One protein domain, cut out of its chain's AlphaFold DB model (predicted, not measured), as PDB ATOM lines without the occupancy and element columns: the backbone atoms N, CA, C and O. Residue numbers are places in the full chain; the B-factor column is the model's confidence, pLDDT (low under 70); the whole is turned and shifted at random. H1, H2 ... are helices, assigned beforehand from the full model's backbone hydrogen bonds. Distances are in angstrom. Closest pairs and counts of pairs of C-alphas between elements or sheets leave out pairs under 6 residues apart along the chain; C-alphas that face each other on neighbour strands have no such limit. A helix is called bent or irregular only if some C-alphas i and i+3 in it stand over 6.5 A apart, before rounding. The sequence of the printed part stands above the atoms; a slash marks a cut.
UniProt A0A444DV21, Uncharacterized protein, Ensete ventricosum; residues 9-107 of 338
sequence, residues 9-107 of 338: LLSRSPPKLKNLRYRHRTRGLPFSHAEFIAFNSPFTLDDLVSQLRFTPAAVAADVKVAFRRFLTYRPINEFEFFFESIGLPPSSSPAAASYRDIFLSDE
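Overview. This is residues 9 to 107 of the 338 residues of an uncharacterized protein of Ensete ventricosum (UniProt A0A444DV21). H3, H6 and H4 make a small core in which H6 touches both of the others, meeting H3 at a corner where their last residues, Asn 40 and Ser 85, come together, and H2 folds back along H3 as a helical hairpin. H5, the longest helix, lies off towards one end with H1 near its beginning, while little H7 sits at the opposite end, and none of these three touches another helix. The printed part has 99 residues with seven named helices, H1 to H7 in order along the chain, and no named strand; its class is all helix. It is compact, with a radius of gyration of the C-alphas of 13.9 A and spans of 40 by 27 by 22 A.

Along the chain. Find C-alpha 9 at (-35.208, -12.373, 34.720), where H1, residues 9 to 12, begins; it is irregular, but only just, with C-alphas 9 and 12 at 6.9 A. Go on to H2, residues 15 to 27, 17.1 A long, and H3, residues 31 to 40, 14.2 A long. H4, residues 42 to 50, measures 12.1 A. H5, residues 60 to 73, runs 21.1 A from C-alpha 60 at (-35.185, -16.635, 39.503). H6 is residues 78 to 85, 10.7 A, and H7, residues 95 to 98, 5.0 A, ends at C-alpha 98, (-34.367, 14.333, 59.493).

Arrangement. Look first at H1, which is close to H5 but not clearly touching it: the closest C-alphas, of Leu 9 and Ala 60, are 6.4 A apart. H2 and H3 form a hairpin and touch, closest at the C-alphas of Lys 16 and Ala 38, 5.1 A, at a shallow tilt of 34.8 degrees, only just short of steep, opposite ways. H3 touches H6 at the C-alphas of Asn 40 and Ser 85, 4.3 A, at a steep tilt of 68 degrees, only just short of about perpendicular, the same way. H4 touches H6 at the C-alphas of Thr 44 and Phe 81, 5.9 A, at a steep tilt of 46 degrees, opposite ways. H4 is near H2, with 7 pairs of C-alphas within 10 A, and near H5, with 5. H7 is close to H6 but not clearly touching it, with the closest C-alphas, of Phe 79 and Ala 95, at 7.9 A. H2 and H5 are apart. In H2, H3, H4 and H6 every O i to N i+4 pair is within hydrogen-bond range, in H5 8 of 10 are, and H1 and H7 are too short for such a pair.

Size, cuts and confidence. The two C-alphas farthest apart, of Ala 57 and Ser 98, are 41.1 A apart. The printed part has no cut and no long link. Mean pLDDT of the printed part is 73.4; look for values under 70 in residues 9 to 27, 55 to 61 and 90 to 101.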
ATOM      1  N   LEU A   9     -34.587 -11.430  33.773       40.22
ATOM      2  CA  LEU A   9     -35.208 -12.373  34.720       40.22
ATOM      3  C   LEU A   9     -36.200 -11.709  35.689       40.22
ATOM      4  O   LEU A   9     -37.058 -12.383  36.264       40.22
ATOM      5  N   LEU A  10     -36.146 -10.384  35.817       44.03
ATOM      6  CA  LEU A  10     -37.113  -9.588  36.574       44.03
ATOM      7  C   LEU A  10     -38.447  -9.387  35.817       44.03
ATOM      8  O   LEU A  10     -39.426  -8.939  36.407       44.03
ATOM      9  N   SER A  11     -38.533  -9.773  34.538       42.44
ATOM     10  CA  SER A  11     -39.659  -9.452  33.640       42.44
ATOM     11  C   SER A  11     -40.956 -10.254  33.845       42.44
ATOM     12  O   SER A  11     -41.991  -9.870  33.309       42.44
ATOM     13  N   ARG A  12     -40.965 -11.348  34.625       46.16
ATOM     14  CA  ARG A  12     -42.154 -12.237  34.744       46.16
ATOM     15  C   ARG A  12     -43.145 -11.875  35.861       46.16
ATOM     16  O   ARG A  12     -44.071 -12.611  36.178       46.16
ATOM     17  N   SER A  13     -42.941 -10.721  36.470       45.88
ATOM     18  CA  SER A  13     -43.933  -9.857  37.126       45.88
ATOM     19  C   SER A  13     -43.126  -8.597  37.410       45.88
ATOM     20  O   SER A  13     -42.200  -8.709  38.221       45.88
ATOM     21  N   PRO A  14     -43.372  -7.469  36.708       54.78
ATOM     22  CA  PRO A  14     -42.492  -6.310  36.754       54.78
ATOM     23  C   PRO A  14     -42.147  -5.997  38.210       54.78
ATOM     24  O   PRO A  14     -43.056  -6.022  39.040       54.78
ATOM     25  N   PRO A  15     -40.883  -5.725  38.560       57.41
ATOM     26  CA  PRO A  15     -40.471  -5.340  39.913       57.41
ATOM     27  C   PRO A  15     -41.429  -4.345  40.591       57.41
ATOM     28  O   PRO A  15     -41.704  -4.467  41.783       57.41
ATOM     29  N   LYS A  16     -42.048  -3.466  39.790       58.12
ATOM     30  CA  LYS A  16     -43.154  -2.566  40.146       58.12
ATOM     31  C   LYS A  16     -44.358  -3.263  40.807       58.12
ATOM     32  O   LYS A  16     -44.778  -2.853  41.878       58.12
ATOM     33  N   LEU A  17     -44.867  -4.370  40.257       57.34
ATOM     34  CA  LEU A  17     -45.993  -5.139  40.824       57.34
ATOM     35  C   LEU A  17     -45.653  -5.814  42.161       57.34
ATOM     36  O   LEU A  17     -46.533  -6.005  43.001       57.34
ATOM     37  N   LYS A  18     -44.391  -6.198  42.371       62.75
ATOM     38  CA  LYS A  18     -43.940  -6.763  43.654       62.75
ATOM     39  C   LYS A  18     -43.748  -5.671  44.707       62.75
ATOM     40  O   LYS A  18     -44.140  -5.882  45.850       62.75
ATOM     41  N   ASN A  19     -43.221  -4.514  44.302       58.66
ATOM     42  CA  ASN A  19     -43.098  -3.313  45.128       58.66
ATOM     43  C   ASN A  19     -44.485  -2.805  45.584       58.66
ATOM     44  O   ASN A  19     -44.730  -2.681  46.782       58.66
ATOM     45  N   LEU A  20     -45.438  -2.690  44.651       60.16
ATOM     46  CA  LEU A  20     -46.846  -2.369  44.921       60.16
ATOM     47  C   LEU A  20     -47.472  -3.322  45.950       60.16
ATOM     48  O   LEU A  20     -48.045  -2.889  46.949       60.16
ATOM     49  N   ARG A  21     -47.343  -4.641  45.738       65.12
ATOM     50  CA  ARG A  21     -47.916  -5.644  46.653       65.12
ATOM     51  C   ARG A  21     -47.311  -5.582  48.053       65.12
ATOM     52  O   ARG A  21     -48.055  -5.777  49.005       65.12
ATOM     53  N   TYR A  22     -46.008  -5.331  48.180       69.06
ATOM     54  CA  TYR A  22     -45.356  -5.150  49.480       69.06
ATOM     55  C   TYR A  22     -45.930  -3.933  50.221       69.06
ATOM     56  O   TYR A  22     -46.424  -4.069  51.338       69.06
ATOM     57  N   ARG A  23     -45.967  -2.771  49.566       66.62
ATOM     58  CA  ARG A  23     -46.442  -1.512  50.160       66.62
ATOM     59  C   ARG A  23     -47.911  -1.561  50.581       66.62
ATOM     60  O   ARG A  23     -48.238  -1.218  51.711       66.62
ATOM     61  N   HIS A  24     -48.786  -2.061  49.711       63.25
ATOM     62  CA  HIS A  24     -50.215  -2.152  50.012       63.25
ATOM     63  C   HIS A  24     -50.526  -3.256  51.037       63.25
ATOM     64  O   HIS A  24     -51.187  -3.021  52.042       63.25
ATOM     65  N   ARG A  25     -50.039  -4.486  50.812       59.62
ATOM     66  CA  ARG A  25     -50.468  -5.657  51.600       59.62
ATOM     67  C   ARG A  25     -49.702  -5.833  52.909       59.62
ATOM     68  O   ARG A  25     -50.244  -6.420  53.837       59.62
ATOM     69  N   THR A  26     -48.442  -5.409  52.968       64.31
ATOM     70  CA  THR A  26     -47.581  -5.619  54.143       64.31
ATOM     71  C   THR A  26     -47.472  -4.370  55.010       64.31
ATOM     72  O   THR A  26     -47.290  -4.507  56.214       64.31
ATOM     73  N   ARG A  27     -47.594  -3.174  54.424       68.25
ATOM     74  CA  ARG A  27     -47.387  -1.900  55.135       68.25
ATOM     75  C   ARG A  27     -48.647  -1.046  55.277       68.25
ATOM     76  O   ARG A  27     -48.598  -0.030  55.953       68.25
ATOM     77  N   GLY A  28     -49.766  -1.458  54.674       74.25
ATOM     78  CA  GLY A  28     -51.061  -0.793  54.841       74.25
ATOM     79  C   GLY A  28     -51.177   0.568  54.151       74.25
ATOM     80  O   GLY A  28     -52.104   1.311  54.458       74.25
ATOM     81  N   LEU A  29     -50.272   0.905  53.221       81.50
ATOM     82  CA  LEU A  29     -50.405   2.129  52.429       81.50
ATOM     83  C   LEU A  29     -51.655   2.049  51.536       81.50
ATOM     84  O   LEU A  29     -51.915   0.973  50.979       81.50
ATOM     85  N   PRO A  30     -52.385   3.163  51.322       84.94
ATOM     86  CA  PRO A  30     -53.482   3.187  50.362       84.94
ATOM     87  C   PRO A  30     -53.013   2.695  48.991       84.94
ATOM     88  O   PRO A  30     -51.895   2.996  48.560       84.94
ATOM     89  N   PHE A  31     -53.862   1.935  48.292       84.81
ATOM     90  CA  PHE A  31     -53.484   1.292  47.030       84.81
ATOM     91  C   PHE A  31     -52.930   2.292  46.007       84.81
ATOM     92  O   PHE A  31     -51.880   2.039  45.421       84.81
ATOM     93  N   SER A  32     -53.583   3.450  45.868       86.75
ATOM     94  CA  SER A  32     -53.151   4.533  44.979       86.75
ATOM     95  C   SER A  32     -51.741   5.030  45.306       86.75
ATOM     96  O   SER A  32     -50.918   5.185  44.412       86.75
ATOM     97  N   HIS A  33     -51.414   5.204  46.587       90.12
ATOM     98  CA  HIS A  33     -50.095   5.667  47.022       90.12
ATOM     99  C   HIS A  33     -49.026   4.614  46.737       90.12
ATOM    100  O   HIS A  33     -47.976   4.911  46.172       90.12
ATOM    101  N   ALA A  34     -49.302   3.355  47.091       88.69
ATOM    102  CA  ALA A  34     -48.403   2.243  46.808       88.69
ATOM    103  C   ALA A  34     -48.136   2.094  45.300       88.69
ATOM    104  O   ALA A  34     -47.017   1.762  44.900       88.69
ATOM    105  N   GLU A  35     -49.152   2.358  44.476       87.44
ATOM    106  CA  GLU A  35     -49.060   2.370  43.022       87.44
ATOM    107  C   GLU A  35     -48.167   3.510  42.539       87.44
ATOM    108  O   GLU A  35     -47.141   3.250  41.905       87.44
ATOM    109  N   PHE A  36     -48.472   4.753  42.911       91.44
ATOM    110  CA  PHE A  36     -47.674   5.900  42.499       91.44
ATOM    111  C   PHE A  36     -46.208   5.787  42.919       91.44
ATOM    112  O   PHE A  36     -45.330   6.052  42.095       91.44
ATOM    113  N   ILE A  37     -45.927   5.327  44.144       91.06
ATOM    114  CA  ILE A  37     -44.550   5.108  44.597       91.06
ATOM    115  C   ILE A  37     -43.862   4.078  43.701       91.06
ATOM    116  O   ILE A  37     -42.818   4.360  43.122       91.06
ATOM    117  N   ALA A  38     -44.462   2.899  43.518       86.69
ATOM    118  CA  ALA A  38     -43.847   1.821  42.747       86.69
ATOM    119  C   ALA A  38     -43.628   2.169  41.264       86.69
ATOM    120  O   ALA A  38     -42.696   1.648  40.637       86.69
ATOM    121  N   PHE A  39     -44.491   3.002  40.678       87.31
ATOM    122  CA  PHE A  39     -44.399   3.370  39.268       87.31
ATOM    123  C   PHE A  39     -43.444   4.532  38.993       87.31
ATOM    124  O   PHE A  39     -42.834   4.509  37.916       87.31
ATOM    125  N   ASN A  40     -43.272   5.451  39.951       89.81
ATOM    126  CA  ASN A  40     -42.475   6.673  39.804       89.81
ATOM    127  C   ASN A  40     -41.103   6.631  40.506       89.81
ATOM    128  O   ASN A  40     -40.435   7.656  40.541       89.81
ATOM    129  N   SER A  41     -40.657   5.476  41.018       90.19
ATOM    130  CA  SER A  41     -39.346   5.333  41.680       90.19
ATOM    131  C   SER A  41     -38.352   4.351  40.992       90.19
ATOM    132  O   SER A  41     -37.919   3.364  41.612       90.19
ATOM    133  N   PRO A  42     -38.078   4.462  39.676       89.06
ATOM    134  CA  PRO A  42     -37.193   3.528  38.978       89.06
ATOM    135  C   PRO A  42     -35.720   3.584  39.418       89.06
ATOM    136  O   PRO A  42     -35.076   2.539  39.415       89.06
ATOM    137  N   PHE A  43     -35.185   4.751  39.777       86.62
ATOM    138  CA  PHE A  43     -33.773   4.948  40.108       86.62
ATOM    139  C   PHE A  43     -33.416   4.339  41.463       86.62
ATOM    140  O   PHE A  43     -32.447   3.594  41.545       86.62
ATOM    141  N   THR A  44     -34.220   4.562  42.504       86.12
ATOM    142  CA  THR A  44     -34.036   3.927  43.816       86.12
ATOM    143  C   THR A  44     -34.190   2.412  43.711       86.12
ATOM    144  O   THR A  44     -33.473   1.654  44.363       86.12
ATOM    145  N   LEU A  45     -35.102   1.936  42.859       85.00
ATOM    146  CA  LEU A  45     -35.228   0.507  42.606       85.00
ATOM    147  C   LEU A  45     -33.989  -0.069  41.900       85.00
ATOM    148  O   LEU A  45     -33.556  -1.164  42.262       85.00
ATOM    149  N   ASP A  46     -33.448   0.626  40.899       85.50
ATOM    150  CA  ASP A  46     -32.242   0.203  40.181       85.50
ATOM    151  C   ASP A  46     -31.014   0.211  41.101       85.50
ATOM    152  O   ASP A  46     -30.289  -0.783  41.151       85.50
ATOM    153  N   ASP A  47     -30.853   1.254  41.924       83.88
ATOM    154  CA  ASP A  47     -29.804   1.332  42.942       83.88
ATOM    155  C   ASP A  47     -29.888   0.145  43.914       83.88
ATOM    156  O   ASP A  47     -28.917  -0.603  44.063       83.88
ATOM    157  N   LEU A  48     -31.075  -0.130  44.469       83.19
ATOM    158  CA  LEU A  48     -31.301  -1.280  45.350       83.19
ATOM    159  C   LEU A  48     -30.938  -2.610  44.669       83.19
ATOM    160  O   LEU A  48     -30.333  -3.483  45.294       83.19
ATOM    161  N   VAL A  49     -31.311  -2.788  43.397       82.12
ATOM    162  CA  VAL A  49     -31.006  -4.009  42.635       82.12
ATOM    163  C   VAL A  49     -29.510  -4.124  42.340       82.12
ATOM    164  O   VAL A  49     -28.974  -5.229  42.409       82.12
ATOM    165  N   SER A  50     -28.823  -3.015  42.067       82.69
ATOM    166  CA  SER A  50     -27.381  -2.988  41.790       82.69
ATOM    167  C   SER A  50     -26.536  -3.435  42.991       82.69
ATOM    168  O   SER A  50     -25.485  -4.059  42.826       82.69
ATOM    169  N   GLN A  51     -27.027  -3.196  44.212       81.69
ATOM    170  CA  GLN A  51     -26.380  -3.634  45.448       81.69
ATOM    171  C   GLN A  51     -26.488  -5.155  45.675       81.69
ATOM    172  O   GLN A  51     -25.761  -5.723  46.501       81.69
ATOM    173  N   LEU A  52     -27.372  -5.844  44.946       80.00
ATOM    174  CA  LEU A  52     -27.540  -7.290  45.037       80.00
ATOM    175  C   LEU A  52     -26.488  -8.002  44.188       80.00
ATOM    176  O   LEU A  52     -26.390  -7.841  42.974       80.00
ATOM    177  N   ARG A  53     -25.708  -8.868  44.833       72.06
ATOM    178  CA  ARG A  53     -24.730  -9.708  44.138       72.06
ATOM    179  C   ARG A  53     -25.420 -10.941  43.564       72.06
ATOM    180  O   ARG A  53     -25.878 -11.799  44.321       72.06
ATOM    181  N   PHE A  54     -25.435 -11.053  42.240       71.12
ATOM    182  CA  PHE A  54     -25.898 -12.244  41.525       71.12
ATOM    183  C   PHE A  54     -24.713 -13.017  40.941       71.12
ATOM    184  O   PHE A  54     -23.718 -12.429  40.518       71.12
ATOM    185  N   THR A  55     -24.814 -14.345  40.899       64.75
ATOM    186  CA  THR A  55     -23.877 -15.171  40.132       64.75
ATOM    187  C   THR A  55     -24.238 -15.114  38.639       64.75
ATOM    188  O   THR A  55     -25.414 -14.970  38.301       64.75
ATOM    189  N   PRO A  56     -23.276 -15.267  37.708       61.91
ATOM    190  CA  PRO A  56     -23.551 -15.220  36.263       61.91
ATOM    191  C   PRO A  56     -24.547 -16.283  35.760       61.91
ATOM    192  O   PRO A  56     -25.107 -16.133  34.679       61.91
ATOM    193  N   ALA A  57     -24.768 -17.348  36.539       66.88
ATOM    194  CA  ALA A  57     -25.710 -18.434  36.259       66.88
ATOM    195  C   ALA A  57     -27.027 -18.328  37.060       66.88
ATOM    196  O   ALA A  57     -27.762 -19.310  37.156       66.88
ATOM    197  N   ALA A  58     -27.308 -17.170  37.669       64.50
ATOM    198  CA  ALA A  58     -28.439 -16.997  38.572       64.50
ATOM    199  C   ALA A  58     -29.794 -17.246  37.885       64.50
ATOM    200  O   ALA A  58     -30.142 -16.612  36.886       64.50
ATOM    201  N   VAL A  59     -30.599 -18.130  38.473       69.94
ATOM    202  CA  VAL A  59     -32.010 -18.343  38.128       69.94
ATOM    203  C   VAL A  59     -32.924 -17.497  39.025       69.94
ATOM    204  O   VAL A  59     -32.502 -16.920  40.025       69.94
ATOM    205  N   ALA A  60     -34.225 -17.431  38.722       65.94
ATOM    206  CA  ALA A  60     -35.185 -16.635  39.503       65.94
ATOM    207  C   ALA A  60     -35.238 -17.007  41.004       65.94
ATOM    208  O   ALA A  60     -35.629 -16.184  41.835       65.94
ATOM    209  N   ALA A  61     -34.860 -18.241  41.359       69.94
ATOM    210  CA  ALA A  61     -34.729 -18.676  42.748       69.94
ATOM    211  C   ALA A  61     -33.549 -17.991  43.464       69.94
ATOM    212  O   ALA A  61     -33.715 -17.547  44.601       69.94
ATOM    213  N   ASP A  62     -32.416 -17.806  42.781       71.75
ATOM    214  CA  ASP A  62     -31.229 -17.132  43.322       71.75
ATOM    215  C   ASP A  62     -31.504 -15.656  43.606       71.75
ATOM    216  O   ASP A  62     -31.018 -15.110  44.595       71.75
ATOM    217  N   VAL A  63     -32.379 -15.030  42.808       71.00
ATOM    218  CA  VAL A  63     -32.840 -13.656  43.045       71.00
ATOM    219  C   VAL A  63     -33.566 -13.547  44.382       71.00
ATOM    220  O   VAL A  63     -33.239 -12.688  45.195       71.00
ATOM    221  N   LYS A  64     -34.514 -14.448  44.667       73.06
ATOM    222  CA  LYS A  64     -35.235 -14.447  45.951       73.06
ATOM    223  C   LYS A  64     -34.290 -14.656  47.135       73.06
ATOM    224  O   LYS A  64     -34.465 -14.010  48.166       73.06
ATOM    225  N   VAL A  65     -33.300 -15.540  46.996       79.25
ATOM    226  CA  VAL A  65     -32.302 -15.805  48.042       79.25
ATOM    227  C   VAL A  65     -31.402 -14.587  48.264       79.25
ATOM    228  O   VAL A  65     -31.177 -14.213  49.414       79.25
ATOM    229  N   ALA A  66     -30.938 -13.932  47.195       76.44
ATOM    230  CA  ALA A  66     -30.134 -12.714  47.274       76.44
ATOM    231  C   ALA A  66     -30.901 -11.571  47.956       76.44
ATOM    232  O   ALA A  66     -30.395 -10.988  48.913       76.44
ATOM    233  N   PHE A  67     -32.151 -11.326  47.545       77.69
ATOM    234  CA  PHE A  67     -33.031 -10.352  48.196       77.69
ATOM    235  C   PHE A  67     -33.252 -10.690  49.671       77.69
ATOM    236  O   PHE A  67     -33.097  -9.822  50.523       77.69
ATOM    237  N   ARG A  68     -33.555 -11.953  50.008       79.56
ATOM    238  CA  ARG A  68     -33.744 -12.368  51.405       79.56
ATOM    239  C   ARG A  68     -32.489 -12.105  52.235       79.56
ATOM    240  O   ARG A  68     -32.600 -11.545  53.317       79.56
ATOM    241  N   ARG A  69     -31.305 -12.474  51.737       82.06
ATOM    242  CA  ARG A  69     -30.026 -12.243  52.432       82.06
ATOM    243  C   ARG A  69     -29.747 -10.757  52.633       82.06
ATOM    244  O   ARG A  69     -29.342 -10.377  53.724       82.06
ATOM    245  N   PHE A  70     -29.974  -9.940  51.608       81.00
ATOM    246  CA  PHE A  70     -29.751  -8.498  51.677       81.00
ATOM    247  C   PHE A  70     -30.705  -7.831  52.675       81.00
ATOM    248  O   PHE A  70     -30.257  -7.196  53.627       81.00
ATOM    249  N   LEU A  71     -32.010  -8.080  52.531       81.06
ATOM    250  CA  LEU A  71     -33.054  -7.469  53.357       81.06
ATOM    251  C   LEU A  71     -33.034  -7.922  54.821       81.06
ATOM    252  O   LEU A  71     -33.551  -7.217  55.679       81.06
ATOM    253  N   THR A  72     -32.419  -9.071  55.125       79.94
ATOM    254  CA  THR A  72     -32.260  -9.550  56.512       79.94
ATOM    255  C   THR A  72     -31.394  -8.601  57.347       79.94
ATOM    256  O   THR A  72     -31.621  -8.470  58.543       79.94
ATOM    257  N   TYR A  73     -30.412  -7.939  56.728       79.75
ATOM    258  CA  TYR A  73     -29.452  -7.080  57.432       79.75
ATOM    259  C   TYR A  73     -29.504  -5.615  56.983       79.75
ATOM    260  O   TYR A  73     -28.790  -4.783  57.537       79.75
ATOM    261  N   ARG A  74     -30.320  -5.302  55.970       76.25
ATOM    262  CA  ARG A  74     -30.520  -3.955  55.431       76.25
ATOM    263  C   ARG A  74     -31.998  -3.756  55.092       76.25
ATOM    264  O   ARG A  74     -32.417  -4.161  54.006       76.25
ATOM    265  N   PRO A  75     -32.807  -3.204  56.008       77.81
ATOM    266  CA  PRO A  75     -34.199  -2.921  55.700       77.81
ATOM    267  C   PRO A  75     -34.293  -1.846  54.607       77.81
ATOM    268  O   PRO A  75     -33.389  -1.029  54.444       77.81
ATOM    269  N   ILE A  76     -35.378  -1.879  53.831       80.00
ATOM    270  CA  ILE A  76     -35.610  -0.903  52.761       80.00
ATOM    271  C   ILE A  76     -35.986   0.428  53.403       80.00
ATOM    272  O   ILE A  76     -36.931   0.471  54.186       80.00
ATOM    273  N   ASN A  77     -35.289   1.495  53.027       82.44
ATOM    274  CA  ASN A  77     -35.712   2.848  53.341       82.44
ATOM    275  C   ASN A  77     -36.847   3.254  52.390       82.44
ATOM    276  O   ASN A  77     -36.630   3.516  51.207       82.44
ATOM    277  N   GLU A  78     -38.087   3.253  52.873       85.25
ATOM    278  CA  GLU A  78     -39.258   3.553  52.051       85.25
ATOM    279  C   GLU A  78     -39.301   5.009  51.583       85.25
ATOM    280  O   GLU A  78     -39.883   5.274  50.526       85.25
ATOM    281  N   PHE A  79     -38.655   5.916  52.319       84.75
ATOM    282  CA  PHE A  79     -38.595   7.337  51.998       84.75
ATOM    283  C   PHE A  79     -37.804   7.627  50.729       84.75
ATOM    284  O   PHE A  79     -38.199   8.504  49.969       84.75
ATOM    285  N   GLU A  80     -36.748   6.866  50.434       84.88
ATOM    286  CA  GLU A  80     -35.993   7.026  49.181       84.88
ATOM    287  C   GLU A  80     -36.907   6.837  47.966       84.88
ATOM    288  O   GLU A  80     -36.940   7.670  47.062       84.88
ATOM    289  N   PHE A  81     -37.734   5.788  48.003       88.19
ATOM    290  CA  PHE A  81     -38.713   5.516  46.956       88.19
ATOM    291  C   PHE A  81     -39.800   6.590  46.902       88.19
ATOM    292  O   PHE A  81     -40.219   6.986  45.819       88.19
ATOM    293  N   PHE A  82     -40.289   7.041  48.060       89.31
ATOM    294  CA  PHE A  82     -41.317   8.076  48.117       89.31
ATOM    295  C   PHE A  82     -40.824   9.397  47.537       89.31
ATOM    296  O   PHE A  82     -41.484   9.934  46.650       89.31
ATOM    297  N   PHE A  83     -39.655   9.882  47.961       87.75
ATOM    298  CA  PHE A  83     -39.096  11.143  47.486       87.75
ATOM    299  C   PHE A  83     -38.834  11.132  45.987       87.75
ATOM    300  O   PHE A  83     -39.250  12.062  45.295       87.75
ATOM    301  N   GLU A  84     -38.248  10.051  45.470       89.75
ATOM    302  CA  GLU A  84     -38.107   9.887  44.026       89.75
ATOM    303  C   GLU A  84     -39.478   9.946  43.333       89.75
ATOM    304  O   GLU A  84     -39.664  10.693  42.371       89.75
ATOM    305  N   SER A  85     -40.472   9.231  43.876       92.31
ATOM    306  CA  SER A  85     -41.806   9.149  43.280       92.31
ATOM    307  C   SER A  85     -42.540  10.485  43.200       92.31
ATOM    308  O   SER A  85     -43.313  10.696  42.265       92.31
ATOM    309  N   ILE A  86     -42.306  11.385  44.157       90.81
ATOM    310  CA  ILE A  86     -42.923  12.714  44.193       90.81
ATOM    311  C   ILE A  86     -42.127  13.769  43.414       90.81
ATOM    312  O   ILE A  86     -42.500  14.943  43.417       90.81
ATOM    313  N   GLY A  87     -41.044  13.367  42.742       89.62
ATOM    314  CA  GLY A  87     -40.232  14.242  41.898       89.62
ATOM    315  C   GLY A  87     -39.085  14.954  42.617       89.62
ATOM    316  O   GLY A  87     -38.536  15.913  42.068       89.62
ATOM    317  N   LEU A  88     -38.695  14.516  43.821       85.50
ATOM    318  CA  LEU A  88     -37.451  14.969  44.445       85.50
ATOM    319  C   LEU A  88     -36.271  14.141  43.923       85.50
ATOM    320  O   LEU A  88     -36.327  12.911  43.941       85.50
ATOM    321  N   PRO A  89     -35.178  14.780  43.476       71.56
ATOM    322  CA  PRO A  89     -34.009  14.037  43.039       71.56
ATOM    323  C   PRO A  89     -33.315  13.380  44.251       71.56
ATOM    324  O   PRO A  89     -33.298  13.969  45.338       71.56
ATOM    325  N   PRO A  90     -32.670  12.211  44.069       62.81
ATOM    326  CA  PRO A  90     -32.009  11.469  45.150       62.81
ATOM    327  C   PRO A  90     -30.985  12.297  45.944       62.81
ATOM    328  O   PRO A  90     -30.803  12.086  47.137       62.81
ATOM    329  N   SER A  91     -30.341  13.272  45.292       57.84
ATOM    330  CA  SER A  91     -29.327  14.162  45.874       57.84
ATOM    331  C   SER A  91     -29.885  15.349  46.665       57.84
ATOM    332  O   SER A  91     -29.129  16.000  47.377       57.84
ATOM    333  N   SER A  92     -31.169  15.678  46.502       55.72
ATOM    334  CA  SER A  92     -31.810  16.838  47.144       55.72
ATOM    335  C   SER A  92     -32.845  16.431  48.177       55.72
ATOM    336  O   SER A  92     -33.617  17.276  48.615       55.72
ATOM    337  N   SER A  93     -32.883  15.152  48.555       52.88
ATOM    338  CA  SER A  93     -33.706  14.704  49.665       52.88
ATOM    339  C   SER A  93     -33.180  15.353  50.953       52.88
ATOM    340  O   SER A  93     -32.083  15.005  51.400       52.88
ATOM    341  N   PRO A  94     -33.934  16.269  51.591       51.22
ATOM    342  CA  PRO A  94     -33.554  16.832  52.893       51.22
ATOM    343  C   PRO A  94     -33.535  15.750  53.992       51.22
ATOM    344  O   PRO A  94     -33.045  15.958  55.101       51.22
ATOM    345  N   ALA A  95     -34.076  14.570  53.678       47.94
ATOM    346  CA  ALA A  95     -34.441  13.522  54.609       47.94
ATOM    347  C   ALA A  95     -33.329  12.550  54.980       47.94
ATOM    348  O   ALA A  95     -33.520  11.790  55.924       47.94
ATOM    349  N   ALA A  96     -32.168  12.582  54.319       43.19
ATOM    350  CA  ALA A  96     -31.040  11.773  54.783       43.19
ATOM    351  C   ALA A  96     -30.625  12.137  56.229       43.19
ATOM    352  O   ALA A  96     -29.937  11.352  56.878       43.19
ATOM    353  N   ALA A  97     -31.055  13.303  56.743       45.78
ATOM    354  CA  ALA A  97     -30.762  13.765  58.097       45.78
ATOM    355  C   ALA A  97     -31.973  13.857  59.059       45.78
ATOM    356  O   ALA A  97     -31.746  13.780  60.267       45.78
ATOM    357  N   SER A  98     -33.225  14.033  58.594       51.00
ATOM    358  CA  SER A  98     -34.367  14.333  59.493       51.00
ATOM    359  C   SER A  98     -35.279  13.148  59.822       51.00
ATOM    360  O   SER A  98     -35.764  13.069  60.951       51.00
ATOM    361  N   TYR A  99     -35.509  12.221  58.888       56.16
ATOM    362  CA  TYR A  99     -36.369  11.065  59.140       56.16
ATOM    363  C   TYR A  99     -35.518   9.963  59.766       56.16
ATOM    364  O   TYR A  99     -34.707   9.316  59.108       56.16
ATOM    365  N   ARG A 100     -35.661   9.797  61.084       57.16
ATOM    366  CA  ARG A 100     -35.019   8.697  61.826       57.16
ATOM    367  C   ARG A 100     -35.648   7.341  61.500       57.16
ATOM    368  O   ARG A 100     -35.030   6.314  61.780       57.16
ATOM    369  N   ASP A 101     -36.828   7.360  60.889       68.94
ATOM    370  CA  ASP A 101     -37.619   6.191  60.548       68.94
ATOM    371  C   ASP A 101     -37.471   5.819  59.072       68.94
ATOM    372  O   ASP A 101     -37.271   6.651  58.192       68.94
ATOM    373  N   ILE A 102     -37.557   4.520  58.806       76.56
ATOM    374  CA  ILE A 102     -37.345   3.932  57.477       76.56
ATOM    375  C   ILE A 102     -38.655   3.541  56.789       76.56
ATOM    376  O   ILE A 102     -38.634   3.111  55.635       76.56
ATOM    377  N   PHE A 103     -39.789   3.660  57.481       83.06
ATOM    378  CA  PHE A 103     -41.095   3.247  56.985       83.06
ATOM    379  C   PHE A 103     -42.051   4.434  56.886       83.06
ATOM    380  O   PHE A 103     -42.247   5.165  57.850       83.06
ATOM    381  N   LEU A 104     -42.714   4.581  55.739       84.12
ATOM    382  CA  LEU A 104     -43.655   5.683  55.501       84.12
ATOM    383  C   LEU A 104     -44.927   5.548  56.331       84.12
ATOM    384  O   LEU A 104     -45.542   6.549  56.675       84.12
ATOM    385  N   SER A 105     -45.331   4.312  56.637       83.88
ATOM    386  CA  SER A 105     -46.520   4.026  57.452       83.88
ATOM    387  C   SER A 105     -46.464   4.645  58.844       83.88
ATOM    388  O   SER A 105     -47.503   4.806  59.476       83.88
ATOM    389  N   ASP A 106     -45.258   4.941  59.321       83.88
ATOM    390  CA  ASP A 106     -45.033   5.456  60.664       83.88
ATOM    391  C   ASP A 106     -45.246   6.989  60.685       83.88
ATOM    392  O   ASP A 106     -45.558   7.563  61.725       83.88
ATOM    393  N   GLU A 107     -45.235   7.635  59.511       82.38
ATOM    394  CA  GLU A 107     -45.525   9.058  59.305       82.38
ATOM    395  C   GLU A 107     -46.981   9.286  58.866       82.38
ATOM    396  O   GLU A 107     -47.277   9.724  57.748       82.38
TER     397      GLU A 107